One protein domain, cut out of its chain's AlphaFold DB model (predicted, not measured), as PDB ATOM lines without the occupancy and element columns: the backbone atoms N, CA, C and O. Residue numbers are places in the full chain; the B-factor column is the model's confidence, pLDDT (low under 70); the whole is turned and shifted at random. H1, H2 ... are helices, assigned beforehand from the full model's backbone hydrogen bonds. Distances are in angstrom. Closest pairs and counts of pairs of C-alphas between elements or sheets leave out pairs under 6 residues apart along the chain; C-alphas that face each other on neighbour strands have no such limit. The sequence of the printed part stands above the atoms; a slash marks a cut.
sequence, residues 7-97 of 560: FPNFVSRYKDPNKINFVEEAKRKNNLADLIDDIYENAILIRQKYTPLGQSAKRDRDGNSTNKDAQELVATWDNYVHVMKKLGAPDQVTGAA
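AT A GLANCE: This is residues 7 to 97 of the 560 residues of an uncharacterized protein of Zasmidium cellare ATCC 36951 (UniProt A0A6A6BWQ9). Two long helices, H3 and H4, run opposite ways loosely side by side, joined by a loop at one end of the longest axis. Short H2 makes a corner with H3 at the other end; H1 is near H3, and H5 follows H4. The printed part, 91 residues with five named helices and no named strand, is all helix, only just compact, close to loose (radius of gyration of the C-alphas 14.6 A), spanning 48 by 29 by 23 A.

HOW THE PARTS SIT: H1, residues 7 to 13, is near H3, residues 32 to 54. H2, residues 22 to 28, touches H3 only at the corner, closest C-alphas Ala 26 and Leu 32, 5.0 A. H4, residues 68 to 86, is close to H3 but not clearly touching, closest C-alphas Gly 54 and Ala 70, 6.7 A, at a shallow tilt of 29 degrees, opposite ways. H5, residues 91 to 94, only just touches H4, with 3 pairs of C-alphas within 8 A, the closest Val 81 and Thr 94. Every O i to N i+4 pair is within hydrogen-bond range in H1, H2 and H4, 17 of 19 in H3.

IN THESE COORDINATES: H1 begins at C-alpha 7 (-30.963, 60.847, -27.006); H5 ends at C-alpha 94 (-24.990, 39.067, -24.760). H3 measures 31.3 A, H4 27.3 A.

THE WHOLE: The printed part has no cut. The H3 to H4 link is long. Low confidence includes residues 52 to 61 and 90 to 97.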
ATOM      1  N   PHE A   7     -30.324  62.167 -26.937       45.00
ATOM      2  CA  PHE A   7     -30.963  60.847 -27.006       45.00
ATOM      3  C   PHE A   7     -31.797  60.566 -28.283       45.00
ATOM      4  O   PHE A   7     -31.683  59.465 -28.827       45.00
ATOM      5  N   PRO A   8     -32.593  61.512 -28.836       52.06
ATOM      6  CA  PRO A   8     -33.405  61.245 -30.034       52.06
ATOM      7  C   PRO A   8     -32.564  60.946 -31.286       52.06
ATOM      8  O   PRO A   8     -32.977  60.185 -32.163       52.06
ATOM      9  N   ASN A   9     -31.357  61.515 -31.351       54.19
ATOM     10  CA  ASN A   9     -30.428  61.315 -32.462       54.19
ATOM     11  C   ASN A   9     -29.716  59.960 -32.404       54.19
ATOM     12  O   ASN A   9     -29.306  59.461 -33.444       54.19
ATOM     13  N   PHE A  10     -29.576  59.355 -31.222       62.31
ATOM     14  CA  PHE A  10     -28.970  58.032 -31.092       62.31
ATOM     15  C   PHE A  10     -29.961  56.942 -31.523       62.31
ATOM     16  O   PHE A  10     -29.684  56.187 -32.450       62.31
ATOM     17  N   VAL A  11     -31.172  56.926 -30.955       65.38
ATOM     18  CA  VAL A  11     -32.184  55.896 -31.270       65.38
ATOM     19  C   VAL A  11     -32.550  55.880 -32.759       65.38
ATOM     20  O   VAL A  11     -32.719  54.816 -33.345       65.38
ATOM     21  N   SER A  12     -32.625  57.048 -33.404       70.69
ATOM     22  CA  SER A  12     -32.905  57.138 -34.844       70.69
ATOM     23  C   SER A  12     -31.754  56.640 -35.725       70.69
ATOM     24  O   SER A  12     -32.022  56.044 -36.768       70.69
ATOM     25  N   ARG A  13     -30.494  56.826 -35.310       69.62
ATOM     26  CA  ARG A  13     -29.312  56.345 -36.049       69.62
ATOM     27  C   ARG A  13     -29.143  54.830 -35.988       69.62
ATOM     28  O   ARG A  13     -28.685  54.251 -36.965       69.62
ATOM     29  N   TYR A  14     -29.545  54.198 -34.885       70.69
ATOM     30  CA  TYR A  14     -29.346  52.761 -34.656       70.69
ATOM     31  C   TYR A  14     -30.608  51.906 -34.864       70.69
ATOM     32  O   TYR A  14     -30.612  50.714 -34.561       70.69
ATOM     33  N   LYS A  15     -31.684  52.492 -35.410       74.00
ATOM     34  CA  LYS A  15     -32.971  51.806 -35.616       74.00
ATOM     35  C   LYS A  15     -32.920  50.695 -36.674       74.00
ATOM     36  O   LYS A  15     -33.750  49.793 -36.638       74.00
ATOM     37  N   ASP A  16     -31.973  50.761 -37.608       80.00
ATOM     38  CA  ASP A  16     -31.784  49.764 -38.665       80.00
ATOM     39  C   ASP A  16     -30.306  49.337 -38.724       80.00
ATOM     40  O   ASP A  16     -29.495  50.018 -39.361       80.00
ATOM     41  N   PRO A  17     -29.926  48.231 -38.057       65.25
ATOM     42  CA  PRO A  17     -28.532  47.803 -37.962       65.25
ATOM     43  C   PRO A  17     -27.928  47.400 -39.314       65.25
ATOM     44  O   PRO A  17     -26.708  47.346 -39.439       65.25
ATOM     45  N   ASN A  18     -28.750  47.160 -40.342       74.25
ATOM     46  CA  ASN A  18     -28.270  46.839 -41.688       74.25
ATOM     47  C   ASN A  18     -27.895  48.085 -42.503       74.25
ATOM     48  O   ASN A  18     -27.289  47.957 -43.564       74.25
ATOM     49  N   LYS A  19     -28.235  49.288 -42.024       78.25
ATOM     50  CA  LYS A  19     -27.884  50.561 -42.677       78.25
ATOM     51  C   LYS A  19     -26.638  51.224 -42.096       78.25
ATOM     52  O   LYS A  19     -26.206  52.255 -42.605       78.25
ATOM     53  N   ILE A  20     -26.068  50.660 -41.036       79.88
ATOM     54  CA  ILE A  20     -24.916  51.239 -40.355       79.88
ATOM     55  C   ILE A  20     -23.651  50.692 -40.998       79.88
ATOM     56  O   ILE A  20     -23.298  49.526 -40.833       79.88
ATOM     57  N   ASN A  21     -22.947  51.557 -41.721       85.62
ATOM     58  CA  ASN A  21     -21.598  51.259 -42.161       85.62
ATOM     59  C   ASN A  21     -20.636  51.489 -40.984       85.62
ATOM     60  O   ASN A  21     -20.140  52.595 -40.775       85.62
ATOM     61  N   PHE A  22     -20.395  50.438 -40.194       76.75
ATOM     62  CA  PHE A  22     -19.519  50.486 -39.015       76.75
ATOM     63  C   PHE A  22     -18.102  50.967 -39.341       76.75
ATOM     64  O   PHE A  22     -17.472  51.610 -38.508       76.75
ATOM     65  N   VAL A  23     -17.623  50.723 -40.566       73.44
ATOM     66  CA  VAL A  23     -16.312  51.199 -41.023       73.44
ATOM     67  C   VAL A  23     -16.310  52.719 -41.185       73.44
ATOM     68  O   VAL A  23     -15.347  53.372 -40.793       73.44
ATOM     69  N   GLU A  24     -17.374  53.308 -41.732       82.44
ATOM     70  CA  GLU A  24     -17.480  54.769 -41.840       82.44
ATOM     71  C   GLU A  24     -17.691  55.444 -40.486       82.44
ATOM     72  O   GLU A  24     -17.097  56.492 -40.235       82.44
ATOM     73  N   GLU A  25     -18.479  54.847 -39.592       82.88
ATOM     74  CA  GLU A  25     -18.713  55.443 -38.274       82.88
ATOM     75  C   GLU A  25     -17.476  55.312 -37.364       82.88
ATOM     76  O   GLU A  25     -17.140  56.259 -36.653       82.88
ATOM     77  N   ALA A  26     -16.715  54.214 -37.461       82.81
ATOM     78  CA  ALA A  26     -15.417  54.087 -36.794       82.81
ATOM     79  C   ALA A  26     -14.396  55.095 -37.351       82.81
ATOM     80  O   ALA A  26     -13.681  55.738 -36.583       82.81
ATOM     81  N   LYS A  27     -14.377  55.315 -38.676       84.75
ATOM     82  CA  LYS A  27     -13.570  56.384 -39.300       84.75
ATOM     83  C   LYS A  27     -13.972  57.765 -38.792       84.75
ATOM     84  O   LYS A  27     -13.105  58.580 -38.505       84.75
ATOM     85  N   ARG A  28     -15.273  58.028 -38.637       89.12
ATOM     86  CA  ARG A  28     -15.787  59.296 -38.095       89.12
ATOM     87  C   ARG A  28     -15.329  59.542 -36.658       89.12
ATOM     88  O   ARG A  28     -15.130  60.691 -36.271       89.12
ATOM     89  N   LYS A  29     -15.199  58.473 -35.877       89.44
ATOM     90  CA  LYS A  29     -14.755  58.499 -34.480       89.44
ATOM     91  C   LYS A  29     -13.239  58.385 -34.321       89.44
ATOM     92  O   LYS A  29     -12.764  58.375 -33.199       89.44
ATOM     93  N   ASN A  30     -12.483  58.346 -35.422       83.19
ATOM     94  CA  ASN A  30     -11.025  58.179 -35.474       83.19
ATOM     95  C   ASN A  30     -10.480  56.876 -34.845       83.19
ATOM     96  O   ASN A  30      -9.274  56.646 -34.906       83.19
ATOM     97  N   ASN A  31     -11.331  56.021 -34.270       89.12
ATOM     98  CA  ASN A  31     -10.963  54.809 -33.545       89.12
ATOM     99  C   ASN A  31     -12.204  53.911 -33.346       89.12
ATOM    100  O   ASN A  31     -13.302  54.400 -33.074       89.12
ATOM    101  N   LEU A  32     -12.031  52.590 -33.456       85.62
ATOM    102  CA  LEU A  32     -13.068  51.596 -33.164       85.62
ATOM    103  C   LEU A  32     -13.409  51.526 -31.663       85.62
ATOM    104  O   LEU A  32     -14.568  51.301 -31.327       85.62
ATOM    105  N   ALA A  33     -12.438  51.743 -30.768       83.31
ATOM    106  CA  ALA A  33     -12.669  51.704 -29.324       83.31
ATOM    107  C   ALA A  33     -13.630  52.817 -28.875       83.31
ATOM    108  O   ALA A  33     -14.593  52.529 -28.180       83.31
ATOM    109  N   ASP A  34     -13.461  54.041 -29.382       83.56
ATOM    110  CA  ASP A  34     -14.347  55.172 -29.077       83.56
ATOM    111  C   ASP A  34     -15.791  54.917 -29.545       83.56
ATOM    112  O   ASP A  34     -16.751  55.321 -28.890       83.56
ATOM    113  N   LEU A  35     -15.967  54.219 -30.676       89.50
ATOM    114  CA  LEU A  35     -17.286  53.795 -31.149       89.50
ATOM    115  C   LEU A  35     -17.898  52.731 -30.226       89.50
ATOM    116  O   LEU A  35     -19.095  52.782 -29.947       89.50
ATOM    117  N   ILE A  36     -17.094  51.772 -29.761       85.94
ATOM    118  CA  ILE A  36     -17.534  50.721 -28.835       85.94
ATOM    119  C   ILE A  36     -17.922  51.327 -27.481       85.94
ATOM    120  O   ILE A  36     -18.990  50.993 -26.968       85.94
ATOM    121  N   ASP A  37     -17.124  52.249 -26.945       83.62
ATOM    122  CA  ASP A  37     -17.399  52.934 -25.680       83.62
ATOM    123  C   ASP A  37     -18.670  53.787 -25.774       83.62
ATOM    124  O   ASP A  37     -19.544  53.687 -24.911       83.62
ATOM    125  N   ASP A  38     -18.859  54.534 -26.869       82.94
ATOM    126  CA  ASP A  38     -20.100  55.279 -27.118       82.94
ATOM    127  C   ASP A  38     -21.324  54.350 -27.188       82.94
ATOM    128  O   ASP A  38     -22.390  54.660 -26.644       82.94
ATOM    129  N   ILE A  39     -21.203  53.206 -27.867       86.88
ATOM    130  CA  ILE A  39     -22.277  52.209 -27.966       86.88
ATOM    131  C   ILE A  39     -22.578  51.606 -26.583       86.88
ATOM    132  O   ILE A  39     -23.749  51.417 -26.236       86.88
ATOM    133  N   TYR A  40     -21.548  51.341 -25.781       84.50
ATOM    134  CA  TYR A  40     -21.661  50.736 -24.456       84.50
ATOM    135  C   TYR A  40     -22.274  51.694 -23.422       84.50
ATOM    136  O   TYR A  40     -23.231  51.326 -22.735       84.50
ATOM    137  N   GLU A  41     -21.813  52.942 -23.367       83.50
ATOM    138  CA  GLU A  41     -22.363  53.983 -22.487       83.50
ATOM    139  C   GLU A  41     -23.843  54.251 -22.787       83.50
ATOM    140  O   GLU A  41     -24.687  54.296 -21.887       83.50
ATOM    141  N   ASN A  42     -24.214  54.336 -24.069       81.81
ATOM    142  CA  ASN A  42     -25.617  54.502 -24.444       81.81
ATOM    143  C   ASN A  42     -26.468  53.271 -24.088       81.81
ATOM    144  O   ASN A  42     -27.624  53.431 -23.689       81.81
ATOM    145  N   ALA A  43     -25.916  52.059 -24.166       80.25
ATOM    146  CA  ALA A  43     -26.611  50.844 -23.743       80.25
ATOM    147  C   ALA A  43     -26.853  50.808 -22.226       80.25
ATOM    148  O   ALA A  43     -27.951  50.450 -21.790       80.25
ATOM    149  N   ILE A  44     -25.879  51.248 -21.422       79.44
ATOM    150  CA  ILE A  44     -26.045  51.413 -19.971       79.44
ATOM    151  C   ILE A  44     -27.145  52.432 -19.679       79.44
ATOM    152  O   ILE A  44     -28.038  52.149 -18.878       79.44
ATOM    153  N   LEU A  45     -27.138  53.582 -20.357       78.38
ATOM    154  CA  LEU A  45     -28.154  54.620 -20.176       78.38
ATOM    155  C   LEU A  45     -29.557  54.139 -20.569       78.38
ATOM    156  O   LEU A  45     -30.524  54.426 -19.860       78.38
ATOM    157  N   ILE A  46     -29.684  53.379 -21.661       80.56
ATOM    158  CA  ILE A  46     -30.950  52.744 -22.057       80.56
ATOM    159  C   ILE A  46     -31.389  51.757 -20.969       80.56
ATOM    160  O   ILE A  46     -32.513  51.845 -20.470       80.56
ATOM    161  N   ARG A  47     -30.501  50.866 -20.521       76.31
ATOM    162  CA  ARG A  47     -30.825  49.900 -19.466       76.31
ATOM    163  C   ARG A  47     -31.277  50.607 -18.188       76.31
ATOM    164  O   ARG A  47     -32.355  50.305 -17.688       76.31
ATOM    165  N   GLN A  48     -30.526  51.581 -17.686       79.81
ATOM    166  CA  GLN A  48     -30.863  52.304 -16.454       79.81
ATOM    167  C   GLN A  48     -32.189  53.064 -16.564       79.81
ATOM    168  O   GLN A  48     -32.998  53.035 -15.638       79.81
ATOM    169  N   LYS A  49     -32.439  53.714 -17.703       78.25
ATOM    170  CA  LYS A  49     -33.644  54.523 -17.903       78.25
ATOM    171  C   LYS A  49     -34.911  53.679 -18.062       78.25
ATOM    172  O   LYS A  49     -35.980  54.130 -17.656       78.25
ATOM    173  N   TYR A  50     -34.806  52.479 -18.637       69.44
ATOM    174  CA  TYR A  50     -35.976  51.678 -19.012       69.44
ATOM    175  C   TYR A  50     -36.153  50.369 -18.218       69.44
ATOM    176  O   TYR A  50     -37.236  49.790 -18.270       69.44
ATOM    177  N   THR A  51     -35.176  49.940 -17.406       74.94
ATOM    178  CA  THR A  51     -35.343  48.802 -16.469       74.94
ATOM    179  C   THR A  51     -36.549  48.977 -15.527       74.94
ATOM    180  O   THR A  51     -37.319  48.026 -15.390       74.94
ATOM    181  N   PRO A  52     -36.812  50.169 -14.947       66.81
ATOM    182  CA  PRO A  52     -37.992  50.365 -14.098       66.81
ATOM    183  C   PRO A  52     -39.320  50.249 -14.867       66.81
ATOM    184  O   PRO A  52     -40.334  49.844 -14.305       66.81
ATOM    185  N   LEU A  53     -39.323  50.573 -16.166       61.03
ATOM    186  CA  LEU A  53     -40.521  50.527 -17.010       61.03
ATOM    187  C   LEU A  53     -40.877  49.089 -17.407       61.03
ATOM    188  O   LEU A  53     -42.054  48.726 -17.376       61.03
ATOM    189  N   GLY A  54     -39.872  48.251 -17.684       55.41
ATOM    190  CA  GLY A  54     -40.063  46.829 -17.991       55.41
ATOM    191  C   GLY A  54     -40.656  46.015 -16.833       55.41
ATOM    192  O   GLY A  54     -41.435  45.097 -17.074       55.41
ATOM    193  N   GLN A  55     -40.366  46.385 -15.582       53.12
ATOM    194  CA  GLN A  55     -40.925  45.723 -14.392       53.12
ATOM    195  C   GLN A  55     -42.401  46.076 -14.130       53.12
ATOM    196  O   GLN A  55     -43.083  45.362 -13.399       53.12
ATOM    197  N   SER A  56     -42.913  47.148 -14.744       44.31
ATOM    198  CA  SER A  56     -44.280  47.653 -14.529       44.31
ATOM    199  C   SER A  56     -45.289  47.262 -15.621       44.31
ATOM    200  O   SER A  56     -46.485  47.532 -15.487       44.31
ATOM    201  N   ALA A  57     -44.843  46.622 -16.706       49.25
ATOM    202  CA  ALA A  57     -45.708  46.274 -17.828       49.25
ATOM    203  C   ALA A  57     -46.566  45.032 -17.513       49.25
ATOM    204  O   ALA A  57     -46.077  43.902 -17.500       49.25
ATOM    205  N   LYS A  58     -47.875  45.234 -17.298       46.47
ATOM    206  CA  LYS A  58     -48.859  44.139 -17.284       46.47
ATOM    207  C   LYS A  58     -48.942  43.532 -18.688       46.47
ATOM    208  O   LYS A  58     -49.290  44.232 -19.639       46.47
ATOM    209  N   ARG A  59     -48.617  42.245 -18.806       60.25
ATOM    210  CA  ARG A  59     -48.833  41.460 -20.027       60.25
ATOM    211  C   ARG A  59     -50.274  40.970 -20.074       60.25
ATOM    212  O   ARG A  59     -50.851  40.657 -19.032       60.25
ATOM    213  N   ASP A  60     -50.858  40.962 -21.263       64.56
ATOM    214  CA  ASP A  60     -52.163  40.347 -21.478       64.56
ATOM    215  C   ASP A  60     -52.070  38.810 -21.452       64.56
ATOM    216  O   ASP A  60     -51.000  38.224 -21.258       64.56
ATOM    217  N   ARG A  61     -53.225  38.157 -21.614       54.69
ATOM    218  CA  ARG A  61     -53.375  36.695 -21.581       54.69
ATOM    219  C   ARG A  61     -52.551  35.985 -22.671       54.69
ATOM    220  O   ARG A  61     -52.226  34.818 -22.492       54.69
ATOM    221  N   ASP A  62     -52.156  36.698 -23.726       75.00
ATOM    222  CA  ASP A  62     -51.358  36.171 -24.839       75.00
ATOM    223  C   ASP A  62     -49.856  36.475 -24.679       75.00
ATOM    224  O   ASP A  62     -49.044  36.152 -25.548       75.00
ATOM    225  N   GLY A  63     -49.459  37.085 -23.557       72.25
ATOM    226  CA  GLY A  63     -48.072  37.447 -23.272       72.25
ATOM    227  C   GLY A  63     -47.608  38.731 -23.961       72.25
ATOM    228  O   GLY A  63     -46.426  39.076 -23.849       72.25
ATOM    229  N   ASN A  64     -48.506  39.469 -24.615       65.31
ATOM    230  CA  ASN A  64     -48.175  40.715 -25.285       65.31
ATOM    231  C   ASN A  64     -48.168  41.880 -24.286       65.31
ATOM    232  O   ASN A  64     -49.057  42.057 -23.450       65.31
ATOM    233  N   SER A  65     -47.122  42.705 -24.365       66.38
ATOM    234  CA  SER A  65     -47.100  43.994 -23.676       66.38
ATOM    235  C   SER A  65     -48.008  44.962 -24.430       66.38
ATOM    236  O   SER A  65     -47.754  45.251 -25.599       66.38
ATOM    237  N   THR A  66     -49.022  45.511 -23.758       61.16
ATOM    238  CA  THR A  66     -49.896  46.570 -24.305       61.16
ATOM    239  C   THR A  66     -49.178  47.914 -24.453       61.16
ATOM    240  O   THR A  66     -49.691  48.836 -25.085       61.16
ATOM    241  N   ASN A  67     -47.970  48.037 -23.896       76.31
ATOM    242  CA  ASN A  67     -47.163  49.237 -24.000       76.31
ATOM    243  C   ASN A  67     -46.273  49.185 -25.254       76.31
ATOM    244  O   ASN A  67     -45.288  48.441 -25.295       76.31
ATOM    245  N   LYS A  68     -46.620  50.001 -26.257       74.19
ATOM    246  CA  LYS A  68     -45.868  50.178 -27.509       74.19
ATOM    247  C   LYS A  68     -44.404  50.563 -27.264       74.19
ATOM    248  O   LYS A  68     -43.527  50.069 -27.966       74.19
ATOM    249  N   ASP A  69     -44.130  51.348 -26.225       66.88
ATOM    250  CA  ASP A  69     -42.769  51.770 -25.883       66.88
ATOM    251  C   ASP A  69     -41.924  50.587 -25.389       66.88
ATOM    252  O   ASP A  69     -40.728  50.516 -25.663       66.88
ATOM    253  N   ALA A  70     -42.543  49.609 -24.717       66.50
ATOM    254  CA  ALA A  70     -41.859  48.388 -24.296       66.50
ATOM    255  C   ALA A  70     -41.571  47.448 -25.481       66.50
ATOM    256  O   ALA A  70     -40.539  46.783 -25.490       66.50
ATOM    257  N   GLN A  71     -42.435  47.416 -26.503       70.50
ATOM    258  CA  GLN A  71     -42.180  46.648 -27.728       70.50
ATOM    259  C   GLN A  71     -41.048  47.268 -28.561       70.50
ATOM    260  O   GLN A  71     -40.147  46.555 -29.005       70.50
ATOM    261  N   GLU A  72     -41.044  48.597 -28.723       74.12
ATOM    262  CA  GLU A  72     -39.942  49.305 -29.388       74.12
ATOM    263  C   GLU A  72     -38.617  49.146 -28.618       74.12
ATOM    264  O   GLU A  72     -37.550  49.059 -29.233       74.12
ATOM    265  N   LEU A  73     -38.671  49.031 -27.286       72.62
ATOM    266  CA  LEU A  73     -37.507  48.779 -26.436       72.62
ATOM    267  C   LEU A  73     -36.917  47.377 -26.641       72.62
ATOM    268  O   LEU A  73     -35.705  47.261 -26.809       72.62
ATOM    269  N   VAL A  74     -37.753  46.333 -26.653       71.00
ATOM    270  CA  VAL A  74     -37.306  44.950 -26.909       71.00
ATOM    271  C   VAL A  74     -36.658  44.855 -28.292       71.00
ATOM    272  O   VAL A  74     -35.534  44.378 -28.404       71.00
ATOM    273  N   ALA A  75     -37.283  45.442 -29.317       73.94
ATOM    274  CA  ALA A  75     -36.711  45.480 -30.664       73.94
ATOM    275  C   ALA A  75     -35.374  46.248 -30.730       73.94
ATOM    276  O   ALA A  75     -34.452  45.846 -31.440       73.94
ATOM    277  N   THR A  76     -35.240  47.346 -29.976       80.00
ATOM    278  CA  THR A  76     -33.986  48.116 -29.901       80.00
ATOM    279  C   THR A  76     -32.881  47.322 -29.197       80.00
ATOM    280  O   THR A  76     -31.727  47.363 -29.624       80.00
ATOM    281  N   TRP A  77     -33.225  46.571 -28.148       81.00
ATOM    282  CA  TRP A  77     -32.288  45.713 -27.426       81.00
ATOM    283  C   TRP A  77     -31.825  44.517 -28.268       81.00
ATOM    284  O   TRP A  77     -30.629  44.233 -28.321       81.00
ATOM    285  N   ASP A  78     -32.730  43.866 -28.996       77.56
ATOM    286  CA  ASP A  78     -32.383  42.751 -29.885       77.56
ATOM    287  C   ASP A  78     -31.466  43.205 -31.030       77.56
ATOM    288  O   ASP A  78     -30.479  42.535 -31.354       77.56
ATOM    289  N   ASN A  79     -31.719  44.394 -31.588       80.31
ATOM    290  CA  ASN A  79     -30.830  45.018 -32.568       80.31
ATOM    291  C   ASN A  79     -29.445  45.322 -31.977       80.31
ATOM    292  O   ASN A  79     -28.434  45.095 -32.642       80.31
ATOM    293  N   TYR A  80     -29.377  45.785 -30.726       82.44
ATOM    294  CA  TYR A  80     -28.114  46.012 -30.022       82.44
ATOM    295  C   TYR A  80     -27.327  44.709 -29.821       82.44
ATOM    296  O   TYR A  80     -26.150  44.640 -30.176       82.44
ATOM    297  N   VAL A  81     -27.978  43.649 -29.330       78.69
ATOM    298  CA  VAL A  81     -27.354  42.326 -29.159       78.69
ATOM    299  C   VAL A  81     -26.840  41.790 -30.498       78.69
ATOM    300  O   VAL A  81     -25.739  41.241 -30.565       78.69
ATOM    301  N   HIS A  82     -27.593  41.993 -31.581       80.94
ATOM    302  CA  HIS A  82     -27.178  41.605 -32.926       80.94
ATOM    303  C   HIS A  82     -25.924  42.359 -33.404       80.94
ATOM    304  O   HIS A  82     -25.016  41.744 -33.968       80.94
ATOM    305  N   VAL A  83     -25.843  43.669 -33.150       82.06
ATOM    306  CA  VAL A  83     -24.659  44.485 -33.467       82.06
ATOM    307  C   VAL A  83     -23.446  44.032 -32.657       82.06
ATOM    308  O   VAL A  83     -22.382  43.814 -33.230       82.06
ATOM    309  N   MET A  84     -23.608  43.801 -31.353       81.69
ATOM    310  CA  MET A  84     -22.512  43.349 -30.488       81.69
ATOM    311  C   MET A  84     -21.981  41.971 -30.901       81.69
ATOM    312  O   MET A  84     -20.767  41.766 -30.921       81.69
ATOM    313  N   LYS A  85     -22.857  41.049 -31.323       81.06
ATOM    314  CA  LYS A  85     -22.436  39.751 -31.881       81.06
ATOM    315  C   LYS A  85     -21.662  39.896 -33.191       81.06
ATOM    316  O   LYS A  85     -20.653  39.223 -33.371       81.06
ATOM    317  N   LYS A  86     -22.082  40.797 -34.088       79.00
ATOM    318  CA  LYS A  86     -21.347  41.092 -35.335       79.00
ATOM    319  C   LYS A  86     -19.959  41.691 -35.086       79.00
ATOM    320  O   LYS A  86     -19.072  41.498 -35.907       79.00
ATOM    321  N   LEU A  87     -19.775  42.384 -33.965       81.56
ATOM    322  CA  LEU A  87     -18.494  42.959 -33.549       81.56
ATOM    323  C   LEU A  87     -17.613  41.981 -32.745       81.56
ATOM    324  O   LEU A  87     -16.552  42.378 -32.277       81.56
ATOM    325  N   GLY A  88     -18.026  40.718 -32.579       83.31
ATOM    326  CA  GLY A  88     -17.242  39.703 -31.865       83.31
ATOM    327  C   GLY A  88     -17.268  39.838 -30.340       83.31
ATOM    328  O   GLY A  88     -16.359  39.351 -29.669       83.31
ATOM    329  N   ALA A  89     -18.283  40.499 -29.769       78.81
ATOM    330  CA  ALA A  89     -18.416  40.596 -28.319       78.81
ATOM    331  C   ALA A  89     -18.654  39.204 -27.690       78.81
ATOM    332  O   ALA A  89     -19.459  38.431 -28.218       78.81
ATOM    333  N   PRO A  90     -18.006  38.880 -26.555       62.34
ATOM    334  CA  PRO A  90     -18.128  37.569 -25.922       62.34
ATOM    335  C   PRO A  90     -19.559  37.303 -25.432       62.34
ATOM    336  O   PRO A  90     -20.258  38.213 -24.981       62.34
ATOM    337  N   ASP A  91     -19.986  36.036 -25.451       60.72
ATOM    338  CA  ASP A  91     -21.354  35.618 -25.095       60.72
ATOM    339  C   ASP A  91     -21.782  36.035 -23.678       60.72
ATOM    340  O   ASP A  91     -22.961  36.273 -23.422       60.72
ATOM    341  N   GLN A  92     -20.826  36.239 -22.769       53.12
ATOM    342  CA  GLN A  92     -21.071  36.756 -21.418       53.12
ATOM    343  C   GLN A  92     -21.662  38.183 -21.413       53.12
ATOM    344  O   GLN A  92     -22.368  38.552 -20.478       53.12
ATOM    345  N   VAL A  93     -21.427  38.970 -22.472       49.53
ATOM    346  CA  VAL A  93     -21.979  40.325 -22.662       49.53
ATOM    347  C   VAL A  93     -23.372  40.281 -23.309       49.53
ATOM    348  O   VAL A  93     -24.168  41.200 -23.123       49.53
ATOM    349  N   THR A  94     -23.712  39.202 -24.028       56.66
ATOM    350  CA  THR A  94     -24.990  39.067 -24.760       56.66
ATOM    351  C   THR A  94     -25.988  38.092 -24.113       56.66
ATOM    352  O   THR A  94     -27.151  38.042 -24.513       56.66
ATOM    353  N   GLY A  95     -25.566  37.347 -23.088       38.34
ATOM    354  CA  GLY A  95     -26.271  36.180 -22.548       38.34
ATOM    355  C   GLY A  95     -27.453  36.419 -21.601       38.34
ATOM    356  O   GLY A  95     -28.012  35.448 -21.104       38.34
ATOM    357  N   ALA A  96     -27.887  37.653 -21.335       38.97
ATOM    358  CA  ALA A  96     -28.893  37.897 -20.290       38.97
ATOM    359  C   ALA A  96     -30.373  37.898 -20.744       38.97
ATOM    360  O   ALA A  96     -31.238  38.183 -19.921       38.97
ATOM    361  N   ALA A  97     -30.712  37.608 -22.010       33.09
ATOM    362  CA  ALA A  97     -32.118  37.697 -22.451       33.09
ATOM    363  C   ALA A  97     -32.528  36.819 -23.653       33.09
ATOM    364  O   ALA A  97     -33.416  37.208 -24.406       33.09
TER     365      ALA A  97